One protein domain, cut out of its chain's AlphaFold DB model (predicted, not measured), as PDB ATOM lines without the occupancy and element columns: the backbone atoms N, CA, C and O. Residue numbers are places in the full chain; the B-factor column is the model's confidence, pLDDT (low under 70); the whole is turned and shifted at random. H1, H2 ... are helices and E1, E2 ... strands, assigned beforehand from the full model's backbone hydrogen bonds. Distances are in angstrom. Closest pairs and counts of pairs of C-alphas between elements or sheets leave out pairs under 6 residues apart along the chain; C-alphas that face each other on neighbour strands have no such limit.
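This is residues 43 to 122 of the 127 residues of an uncharacterized protein of Pseudoxanthomonas sp. Root65 (UniProt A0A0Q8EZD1). A small three-stranded sheet of E1, E2 and E3 lies near the middle; the short helices H2, H3 and H4 graze it, and H1 lies beyond at one end of the longest axis. A separate hairpin of E4 and E5, E4 bending, makes the other end. The printed part has 80 residues, with four named helices and five named strands in the order H1 E1 E2 H2 E3 H3 H4 E4 E5; the class is mixed, and both sheets, E1 - E2 - E3 and E4 - E5, are antiparallel. It is compact, with a radius of gyration of the C-alphas of 12.5 A, and spans 37 by 27 by 19 A.

Inner strand E2, residues 71 to 75, forms an antiparallel hairpin with E1, residues 60 to 64, at 152 degrees, with N 61 and O 74 2.9 A apart. E2 is antiparallel to E3, residues 88 to 90, at 134 degrees, with N 73 and O 88 2.8 A apart. H2, residues 76 to 80, H3, residues 95 to 99, and H4, residues 103 to 106, are on this sheet but only graze it; the closest C-alphas of E1 and H4 are those of Phe 63 and Ala 103, 5.3 A apart. H1, residues 47 to 55, touches H2, with the closest C-alphas, of Ile 50 and Ala 80, 6.5 A apart. H1 only just touches H4, with 3 pairs of C-alphas within 8 A, the closest those of Arg 49 and Val 106 at 6.7 A. E4, residues 107 to 114, and E5, residues 117 to 121, form an antiparallel hairpin at 156 degrees, with N 112 and O 120 2.9 A apart; both are apart from E1, E2 and E3. Every O i to N i+4 pair is within hydrogen-bond range in H1 and H2; H3 has 0 of 1, but 2 of 2 O i to N i+3 pairs, and H4 is too short for an i+4 pair.

H1 begins at C-alpha 47 (48.040, -25.013, 44.845) and is 12.4 A long. E1 is 13.7 A and E2 13.1 A long. E4, 19.4 A long, bends by 64 degrees at residue 110. E5, 11.4 A long, ends at C-alpha 121 (37.687, -10.737, 31.230).

The two C-alphas farthest apart, of Ala 55 and Glu 117, are 36.9 A apart. The printed part has no cut and no long link. Its mean pLDDT is 91.5, and no printed residue is under 70.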
ATOM      1  N   ASP A  43      41.129 -20.381  37.217       89.75
ATOM      2  CA  ASP A  43      42.162 -21.421  37.218       89.75
ATOM      3  C   ASP A  43      43.029 -21.286  38.485       89.75
ATOM      4  O   ASP A  43      43.111 -20.200  39.064       89.75
ATOM      5  N   LEU A  44      43.667 -22.368  38.938       90.00
ATOM      6  CA  LEU A  44      44.546 -22.341  40.113       90.00
ATOM      7  C   LEU A  44      45.949 -21.879  39.736       90.00
ATOM      8  O   LEU A  44      46.575 -22.443  38.845       90.00
ATOM      9  N   ARG A  45      46.475 -20.898  40.476       90.06
ATOM     10  CA  ARG A  45      47.848 -20.392  40.303       90.06
ATOM     11  C   ARG A  45      48.799 -20.746  41.445       90.06
ATOM     12  O   ARG A  45      50.004 -20.608  41.274       90.06
ATOM     13  N   ASN A  46      48.285 -21.128  42.617       92.12
ATOM     14  CA  ASN A  46      49.111 -21.488  43.770       92.12
ATOM     15  C   ASN A  46      48.436 -22.576  44.621       92.12
ATOM     16  O   ASN A  46      47.807 -22.299  45.640       92.12
ATOM     17  N   GLU A  47      48.576 -23.822  44.172       92.81
ATOM     18  CA  GLU A  47      48.040 -25.013  44.845       92.81
ATOM     19  C   GLU A  47      48.717 -25.272  46.202       92.81
ATOM     20  O   GLU A  47      48.049 -25.700  47.141       92.81
ATOM     21  N   LEU A  48      50.005 -24.929  46.347       94.88
ATOM     22  CA  LEU A  48      50.729 -25.062  47.615       94.88
ATOM     23  C   LEU A  48      50.081 -24.213  48.715       94.88
ATOM     24  O   LEU A  48      49.793 -24.723  49.792       94.88
ATOM     25  N   ARG A  49      49.769 -22.945  48.422       95.12
ATOM     26  CA  ARG A  49      49.134 -22.041  49.393       95.12
ATOM     27  C   ARG A  49      47.693 -22.434  49.735       95.12
ATOM     28  O   ARG A  49      47.249 -22.182  50.850       95.12
ATOM     29  N   ILE A  50      46.976 -23.095  48.822       94.56
ATOM     30  CA  ILE A  50      45.667 -23.696  49.130       94.56
ATOM     31  C   ILE A  50      45.833 -24.830  50.149       94.56
ATOM     32  O   ILE A  50      45.103 -24.863  51.138       94.56
ATOM     33  N   ALA A  51      46.820 -25.709  49.958       93.94
ATOM     34  CA  ALA A  51      47.113 -26.782  50.906       93.94
ATOM     35  C   ALA A  51      47.582 -26.245  52.275       93.94
ATOM     36  O   ALA A  51      47.150 -26.753  53.308       93.94
ATOM     37  N   GLU A  52      48.402 -25.186  52.305       96.00
ATOM     38  CA  GLU A  52      48.790 -24.490  53.544       96.00
ATOM     39  C   GLU A  52      47.570 -23.925  54.287       96.00
ATOM     40  O   GLU A  52      47.446 -24.110  55.497       96.00
ATOM     41  N   TRP A  53      46.642 -23.284  53.575       95.31
ATOM     42  CA  TRP A  53      45.398 -22.765  54.145       95.31
ATOM     43  C   TRP A  53      44.487 -23.876  54.682       95.31
ATOM     44  O   TRP A  53      43.989 -23.759  55.804       95.31
ATOM     45  N   GLN A  54      44.325 -24.984  53.951       94.25
ATOM     46  CA  GLN A  54      43.592 -26.155  54.448       94.25
ATOM     47  C   GLN A  54      44.248 -26.739  55.713       94.25
ATOM     48  O   GLN A  54      43.547 -27.042  56.679       94.25
ATOM     49  N   ALA A  55      45.583 -26.829  55.760       95.56
ATOM     50  CA  ALA A  55      46.324 -27.290  56.937       95.56
ATOM     51  C   ALA A  55      46.208 -26.332  58.142       95.56
ATOM     52  O   ALA A  55      46.222 -26.776  59.288       95.56
ATOM     53  N   GLN A  56      46.040 -25.030  57.893       94.50
ATOM     54  CA  GLN A  56      45.735 -24.011  58.907       94.50
ATOM     55  C   GLN A  56      44.257 -24.019  59.352       94.50
ATOM     56  O   GLN A  56      43.879 -23.250  60.234       94.50
ATOM     57  N   GLY A  57      43.415 -24.881  58.772       93.69
ATOM     58  CA  GLY A  57      41.991 -24.987  59.097       93.69
ATOM     59  C   GLY A  57      41.102 -23.929  58.437       93.69
ATOM     60  O   GLY A  57      39.928 -23.822  58.799       93.69
ATOM     61  N   MET A  58      41.623 -23.166  57.469       95.19
ATOM     62  CA  MET A  58      40.836 -22.228  56.667       95.19
ATOM     63  C   MET A  58      39.859 -22.999  55.771       95.19
ATOM     64  O   MET A  58      40.229 -23.967  55.108       95.19
ATOM     65  N   LYS A  59      38.595 -22.562  55.748       94.31
ATOM     66  CA  LYS A  59      37.502 -23.245  55.026       94.31
ATOM     67  C   LYS A  59      36.870 -22.417  53.922       94.31
ATOM     68  O   LYS A  59      36.116 -22.961  53.121       94.31
ATOM     69  N   GLU A  60      37.158 -21.123  53.874       95.75
ATOM     70  CA  GLU A  60      36.489 -20.166  53.001       95.75
ATOM     71  C   GLU A  60      37.489 -19.232  52.318       95.75
ATOM     72  O   GLU A  60      38.585 -18.975  52.824       95.75
ATOM     73  N   ILE A  61      37.093 -18.725  51.153       94.69
ATOM     74  CA  ILE A  61      37.910 -17.891  50.273       94.69
ATOM     75  C   ILE A  61      37.038 -16.826  49.582       94.69
ATOM     76  O   ILE A  61      35.937 -17.129  49.122       94.69
ATOM     77  N   ALA A  62      37.509 -15.578  49.528       94.94
ATOM     78  CA  ALA A  62      36.755 -14.404  49.085       94.94
ATOM     79  C   ALA A  62      37.226 -13.849  47.731       94.94
ATOM     80  O   ALA A  62      38.415 -13.642  47.503       94.94
ATOM     81  N   PHE A  63      36.270 -13.524  46.861       93.12
ATOM     82  CA  PHE A  63      36.462 -12.970  45.522       93.12
ATOM     83  C   PHE A  63      35.822 -11.571  45.424       93.12
ATOM     84  O   PHE A  63      34.618 -11.446  45.671       93.12
ATOM     85  N   PRO A  64      36.556 -10.509  45.034       91.94
ATOM     86  CA  PRO A  64      35.973  -9.180  44.833       91.94
ATOM     87  C   PRO A  64      35.085  -9.121  43.579       91.94
ATOM     88  O   PRO A  64      35.511  -9.477  42.481       91.94
ATOM     89  N   LEU A  65      33.835  -8.670  43.705       91.06
ATOM     90  CA  LEU A  65      32.915  -8.609  42.563       91.06
ATOM     91  C   LEU A  65      33.056  -7.285  41.781       91.06
ATOM     92  O   LEU A  65      32.859  -6.217  42.365       91.06
ATOM     93  N   PRO A  66      33.325  -7.310  40.455       87.38
ATOM     94  CA  PRO A  66      33.451  -6.088  39.663       87.38
ATOM     95  C   PRO A  66      32.192  -5.216  39.736       87.38
ATOM     96  O   PRO A  66      31.076  -5.686  39.518       87.38
ATOM     97  N   GLY A  67      32.374  -3.925  40.024       84.12
ATOM     98  CA  GLY A  67      31.271  -2.966  40.135       84.12
ATOM     99  C   GLY A  67      30.462  -3.052  41.436       84.12
ATOM    100  O   GLY A  67      29.449  -2.362  41.558       84.12
ATOM    101  N   ARG A  68      30.893  -3.854  42.418       85.69
ATOM    102  CA  ARG A  68      30.338  -3.892  43.779       85.69
ATOM    103  C   ARG A  68      31.448  -3.822  44.827       85.69
ATOM    104  O   ARG A  68      32.629  -3.911  44.508       85.69
ATOM    105  N   ARG A  69      31.057  -3.596  46.084       88.69
ATOM    106  CA  ARG A  69      31.964  -3.677  47.241       88.69
ATOM    107  C   ARG A  69      31.842  -5.001  47.998       88.69
ATOM    108  O   ARG A  69      32.736  -5.328  48.769       88.69
ATOM    109  N   ASP A  70      30.743  -5.720  47.790       91.06
ATOM    110  CA  ASP A  70      30.505  -7.035  48.378       91.06
ATOM    111  C   ASP A  70      31.464  -8.070  47.784       91.06
ATOM    112  O   ASP A  70      31.811  -8.023  46.598       91.06
ATOM    113  N   LEU A  71      31.865  -9.024  48.616       93.25
ATOM    114  CA  LEU A  71      32.731 -10.131  48.240       93.25
ATOM    115  C   LEU A  71      31.891 -11.397  48.063       93.25
ATOM    116  O   LEU A  71      30.981 -11.664  48.848       93.25
ATOM    117  N   MET A  72      32.214 -12.199  47.052       94.25
ATOM    118  CA  MET A  72      31.710 -13.565  46.929       94.25
ATOM    119  C   MET A  72      32.608 -14.488  47.755       94.25
ATOM    120  O   MET A  72      33.782 -14.636  47.434       94.25
ATOM    121  N   VAL A  73      32.068 -15.105  48.803       95.19
ATOM    122  CA  VAL A  73      32.781 -16.051  49.671       95.19
ATOM    123  C   VAL A  73      32.345 -17.474  49.344       95.19
ATOM    124  O   VAL A  73      31.159 -17.798  49.393       95.19
ATOM    125  N   CYS A  74      33.311 -18.321  49.010       94.25
ATOM    126  CA  CYS A  74      33.119 -19.709  48.607       94.25
ATOM    127  C   CYS A  74      33.851 -20.653  49.563       94.25
ATOM    128  O   CYS A  74      34.817 -20.248  50.210       94.25
ATOM    129  N   ALA A  75      33.458 -21.927  49.603       95.00
ATOM    130  CA  ALA A  75      34.238 -22.943  50.305       95.00
ATOM    131  C   ALA A  75      35.591 -23.168  49.603       95.00
ATOM    132  O   ALA A  75      35.645 -23.367  48.387       95.00
ATOM    133  N   LEU A  76      36.682 -23.184  50.374       94.62
ATOM    134  CA  LEU A  76      38.046 -23.384  49.875       94.62
ATOM    135  C   LEU A  76      38.199 -24.735  49.157       94.62
ATOM    136  O   LEU A  76      38.933 -24.830  48.179       94.62
ATOM    137  N   GLU A  77      37.450 -25.757  49.581       93.06
ATOM    138  CA  GLU A  77      37.464 -27.085  48.956       93.06
ATOM    139  C   GLU A  77      36.946 -27.086  47.509       93.06
ATOM    140  O   GLU A  77      37.442 -27.860  46.692       93.06
ATOM    141  N   ILE A  78      36.012 -26.191  47.151       91.81
ATOM    142  CA  ILE A  78      35.553 -26.033  45.758       91.81
ATOM    143  C   ILE A  78      36.729 -25.579  44.890       91.81
ATOM    144  O   ILE A  78      36.958 -26.131  43.817       91.81
ATOM    145  N   VAL A  79      37.515 -24.619  45.383       91.19
ATOM    146  CA  VAL A  79      38.705 -24.115  44.691       91.19
ATOM    147  C   VAL A  79      39.788 -25.196  44.632       91.19
ATOM    148  O   VAL A  79      40.291 -25.487  43.550       91.19
ATOM    149  N   ALA A  80      40.090 -25.859  45.753       91.56
ATOM    150  CA  ALA A  80      41.096 -26.922  45.832       91.56
ATOM    151  C   ALA A  80      40.820 -28.092  44.869       91.56
ATOM    152  O   ALA A  80      41.738 -28.619  44.247       91.56
ATOM    153  N   THR A  81      39.550 -28.469  44.702       91.19
ATOM    154  CA  THR A  81      39.125 -29.558  43.803       91.19
ATOM    155  C   THR A  81      38.934 -29.124  42.347       91.19
ATOM    156  O   THR A  81      38.557 -29.954  41.520       91.19
ATOM    157  N   ARG A  82      39.183 -27.846  42.008       91.12
ATOM    158  CA  ARG A  82      38.842 -27.244  40.700       91.12
ATOM    159  C   ARG A  82      37.362 -27.481  40.348       91.12
ATOM    160  O   ARG A  82      37.003 -27.719  39.195       91.12
ATOM    161  N   GLY A  83      36.512 -27.450  41.372       89.56
ATOM    162  CA  GLY A  83      35.090 -27.739  41.306       89.56
ATOM    163  C   GLY A  83      34.238 -26.524  40.941       89.56
ATOM    164  O   GLY A  83      34.728 -25.419  40.684       89.56
ATOM    165  N   SER A  84      32.926 -26.748  40.946       88.06
ATOM    166  CA  SER A  84      31.914 -25.699  40.804       88.06
ATOM    167  C   SER A  84      30.931 -25.742  41.970       88.06
ATOM    168  O   SER A  84      30.673 -26.817  42.511       88.06
ATOM    169  N   GLY A  85      30.375 -24.595  42.359       87.94
ATOM    170  CA  GLY A  85      29.433 -24.535  43.476       87.94
ATOM    171  C   GLY A  85      28.933 -23.133  43.821       87.94
ATOM    172  O   GLY A  85      29.472 -22.122  43.368       87.94
ATOM    173  N   GLY A  86      27.881 -23.099  44.639       89.31
ATOM    174  CA  GLY A  86      27.291 -21.866  45.147       89.31
ATOM    175  C   GLY A  86      28.127 -21.229  46.255       89.31
ATOM    176  O   GLY A  86      28.746 -21.917  47.069       89.31
ATOM    177  N   CYS A  87      28.108 -19.904  46.293       93.44
ATOM    178  CA  CYS A  87      28.841 -19.069  47.236       93.44
ATOM    179  C   CYS A  87      27.888 -18.098  47.952       93.44
ATOM    180  O   CYS A  87      26.745 -17.902  47.534       93.44
ATOM    181  N   ARG A  88      28.349 -17.472  49.039       93.75
ATOM    182  CA  ARG A  88      27.606 -16.441  49.787       93.75
ATOM    183  C   ARG A  88      28.152 -15.044  49.490       93.75
ATOM    184  O   ARG A  88      29.294 -14.903  49.064       93.75
ATOM    185  N   LEU A  89      27.351 -14.005  49.723       92.88
ATOM    186  CA  LEU A  89      27.860 -12.631  49.769       92.88
ATOM    187  C   LEU A  89      28.337 -12.310  51.189       92.88
ATOM    188  O   LEU A  89      27.683 -12.688  52.161       92.88
ATOM    189  N   ALA A  90      29.445 -11.583  51.290       92.44
ATOM    190  CA  ALA A  90      29.924 -10.955  52.517       92.44
ATOM    191  C   ALA A  90      30.139  -9.456  52.277       92.44
ATOM    192  O   ALA A  90      30.584  -9.047  51.198       92.44
ATOM    193  N   GLN A  91      29.819  -8.632  53.273       90.69
ATOM    194  CA  GLN A  91      30.010  -7.185  53.181       90.69
ATOM    195  C   GLN A  91      31.481  -6.807  53.421       90.69
ATOM    196  O   GLN A  91      32.177  -7.472  54.190       90.69
ATOM    197  N   PRO A  92      31.983  -5.726  52.802       84.56
ATOM    198  CA  PRO A  92      33.334  -5.235  53.060       84.56
ATOM    199  C   PRO A  92      33.478  -4.786  54.524       84.56
ATOM    200  O   PRO A  92      32.758  -3.897  54.976       84.56
ATOM    201  N   GLY A  93      34.443  -5.357  55.247       82.56
ATOM    202  CA  GLY A  93      34.681  -5.051  56.665       82.56
ATOM    203  C   GLY A  93      33.911  -5.930  57.657       82.56
ATOM    204  O   GLY A  93      33.967  -5.667  58.856       82.56
ATOM    205  N   ASP A  94      33.225  -6.967  57.178       87.12
ATOM    206  CA  ASP A  94      32.686  -8.038  58.020       87.12
ATOM    207  C   ASP A  94      33.835  -8.762  58.771       87.12
ATOM    208  O   ASP A  94      34.851  -9.083  58.140       87.12
ATOM    209  N   PRO A  95      33.742  -8.984  60.100       85.19
ATOM    210  CA  PRO A  95      34.835  -9.552  60.893       85.19
ATOM    211  C   PRO A  95      35.228 -10.973  60.471       85.19
ATOM    212  O   PRO A  95      36.402 -11.325  60.606       85.19
ATOM    213  N   ASP A  96      34.309 -11.766  59.909       84.25
ATOM    214  CA  ASP A  96      34.617 -13.111  59.409       84.25
ATOM    215  C   ASP A  96      35.648 -13.080  58.266       84.25
ATOM    216  O   ASP A  96      36.416 -14.029  58.100       84.25
ATOM    217  N   LEU A  97      35.761 -11.968  57.524       87.75
ATOM    218  CA  LEU A  97      36.758 -11.816  56.456       87.75
ATOM    219  C   LEU A  97      38.207 -11.919  56.953       87.75
ATOM    220  O   LEU A  97      39.088 -12.236  56.159       87.75
ATOM    221  N   ALA A  98      38.471 -11.700  58.245       87.19
ATOM    222  CA  ALA A  98      39.805 -11.885  58.817       87.19
ATOM    223  C   ALA A  98      40.254 -13.362  58.855       87.19
ATOM    224  O   ALA A  98      41.452 -13.631  58.922       87.19
ATOM    225  N   ALA A  99      39.311 -14.310  58.798       89.75
ATOM    226  CA  ALA A  99      39.568 -15.752  58.761       89.75
ATOM    227  C   ALA A  99      39.475 -16.354  57.340       89.75
ATOM    228  O   ALA A  99      39.619 -17.567  57.170       89.75
ATOM    229  N   ILE A 100      39.225 -15.523  56.323       93.75
ATOM    230  CA  ILE A 100      38.923 -15.930  54.947       93.75
ATOM    231  C   ILE A 100      40.088 -15.548  54.026       93.75
ATOM    232  O   ILE A 100      40.585 -14.423  54.059       93.75
ATOM    233  N   GLY A 101      40.532 -16.481  53.180       92.06
ATOM    234  CA  GLY A 101      41.627 -16.236  52.236       92.06
ATOM    235  C   GLY A 101      41.212 -15.324  51.077       92.06
ATOM    236  O   GLY A 101      40.079 -15.391  50.607       92.06
ATOM    237  N   ASP A 102      42.123 -14.498  50.558       93.44
ATOM    238  CA  ASP A 102      41.867 -13.715  49.340       93.44
ATOM    239  C   ASP A 102      42.078 -14.585  48.092       93.44
ATOM    240  O   ASP A 102      43.177 -15.080  47.833       93.44
ATOM    241  N   ALA A 103      41.043 -14.750  47.270       92.69
ATOM    242  CA  ALA A 103      41.117 -15.525  46.037       92.69
ATOM    243  C   ALA A 103      42.258 -15.082  45.107       92.69
ATOM    244  O   ALA A 103      42.886 -15.921  44.457       92.69
ATOM    245  N   ARG A 104      42.580 -13.783  45.083       91.25
ATOM    246  CA  ARG A 104      43.625 -13.198  44.228       91.25
ATOM    247  C   ARG A 104      45.025 -13.719  44.542       91.25
ATOM    248  O   ARG A 104      45.921 -13.539  43.721       91.25
ATOM    249  N   ASP A 105      45.228 -14.358  45.693       92.00
ATOM    250  CA  ASP A 105      46.499 -14.980  46.052       92.00
ATOM    251  C   ASP A 105      46.715 -16.357  45.409       92.00
ATOM    252  O   ASP A 105      47.863 -16.714  45.113       92.00
ATOM    253  N   VAL A 106      45.638 -17.110  45.154       92.56
ATOM    254  CA  VAL A 106      45.704 -18.542  44.802       92.56
ATOM    255  C   VAL A 106      44.982 -18.937  43.516       92.56
ATOM    256  O   VAL A 106      45.316 -19.980  42.949       92.56
ATOM    257  N   VAL A 107      44.092 -18.092  42.980       90.81
ATOM    258  CA  VAL A 107      43.484 -18.282  41.652       90.81
ATOM    259  C   VAL A 107      43.828 -17.160  40.674       90.81
ATOM    260  O   VAL A 107      44.054 -16.010  41.052       90.81
ATOM    261  N   ASN A 108      43.799 -17.489  39.386       90.31
ATOM    262  CA  ASN A 108      43.675 -16.522  38.304       90.31
ATOM    263  C   ASN A 108      42.218 -16.515  37.830       90.31
ATOM    264  O   ASN A 108      41.725 -17.514  37.305       90.31
ATOM    265  N   VAL A 109      41.518 -15.389  37.976       91.12
ATOM    266  CA  VAL A 109      40.170 -15.256  37.410       91.12
ATOM    267  C   VAL A 109      40.260 -15.038  35.901       91.12
ATOM    268  O   VAL A 109      41.027 -14.206  35.418       91.12
ATOM    269  N   MET A 110      39.476 -15.812  35.152       91.12
ATOM    270  CA  MET A 110      39.465 -15.827  33.688       91.12
ATOM    271  C   MET A 110      38.335 -14.965  33.123       91.12
ATOM    272  O   MET A 110      38.549 -14.165  32.209       91.12
ATOM    273  N   ARG A 111      37.114 -15.146  33.639       92.75
ATOM    274  CA  ARG A 111      35.893 -14.474  33.168       92.75
ATOM    275  C   ARG A 111      34.918 -14.314  34.324       92.75
ATOM    276  O   ARG A 111      34.794 -15.229  35.135       92.75
ATOM    277  N   ILE A 112      34.197 -13.199  34.358       92.38
ATOM    278  CA  ILE A 112      33.074 -13.001  35.278       92.38
ATOM    279  C   ILE A 112      31.849 -12.621  34.466       92.38
ATOM    280  O   ILE A 112      31.879 -11.664  33.686       92.38
ATOM    281  N   TYR A 113      30.776 -13.366  34.683       93.00
ATOM    282  CA  TYR A 113      29.461 -13.097  34.132       93.00
ATOM    283  C   TYR A 113      28.532 -12.571  35.224       93.00
ATOM    284  O   TYR A 113      28.707 -12.893  36.397       93.00
ATOM    285  N   ARG A 114      27.522 -11.795  34.837       92.19
ATOM    286  CA  ARG A 114      26.401 -11.389  35.683       92.19
ATOM    287  C   ARG A 114      25.107 -11.607  34.908       92.19
ATOM    288  O   ARG A 114      24.863 -10.947  33.906       92.19
ATOM    289  N   ARG A 115      24.285 -12.559  35.354       91.31
ATOM    290  CA  ARG A 115      23.026 -12.981  34.711       91.31
ATOM    291  C   ARG A 115      23.211 -13.342  33.224       91.31
ATOM    292  O   ARG A 115      22.360 -13.040  32.396       91.31
ATOM    293  N   GLY A 116      24.344 -13.974  32.902       90.38
ATOM    294  CA  GLY A 116      24.741 -14.364  31.544       90.38
ATOM    295  C   GLY A 116      25.519 -13.305  30.749       90.38
ATOM    296  O   GLY A 116      26.125 -13.644  29.735       90.38
ATOM    297  N   GLU A 117      25.577 -12.050  31.201       91.06
ATOM    298  CA  GLU A 117      26.358 -10.990  30.550       91.06
ATOM    299  C   GLU A 117      27.817 -11.009  31.025       91.06
ATOM    300  O   GLU A 117      28.071 -11.048  32.225       91.06
ATOM    301  N   LEU A 118      28.791 -10.976  30.111       92.19
ATOM    302  CA  LEU A 118      30.215 -10.928  30.461       92.19
ATOM    303  C   LEU A 118      30.603  -9.523  30.951       92.19
ATOM    304  O   LEU A 118      30.763  -8.617  30.136       92.19
ATOM    305  N   ILE A 119      30.830  -9.367  32.257       92.19
ATOM    306  CA  ILE A 119      31.180  -8.075  32.876       92.19
ATOM    307  C   ILE A 119      32.689  -7.867  33.072       92.19
ATOM    308  O   ILE A 119      33.137  -6.734  33.227       92.19
ATOM    309  N   TRP A 120      33.493  -8.938  33.068       91.06
ATOM    310  CA  TRP A 120      34.953  -8.848  33.201       91.06
ATOM    311  C   TRP A 120      35.666 -10.018  32.510       91.06
ATOM    312  O   TRP A 120      35.170 -11.148  32.501       91.06
ATOM    313  N   ARG A 121      36.852  -9.761  31.947       90.31
ATOM    314  CA  ARG A 121      37.687 -10.737  31.230       90.31
ATOM    315  C   ARG A 121      39.167 -10.524  31.570       90.31
ATOM    316  O   ARG A 121      39.658  -9.404  31.466       90.31
ATOM    317  N   GLY A 122      39.866 -11.602  31.923       82.88
ATOM    318  CA  GLY A 122      41.314 -11.615  32.144       82.88
ATOM    319  C   GLY A 122      42.128 -11.810  30.851       82.88
ATOM    320  O   GLY A 122      41.538 -11.988  29.782       82.88
TER     321      GLY A 122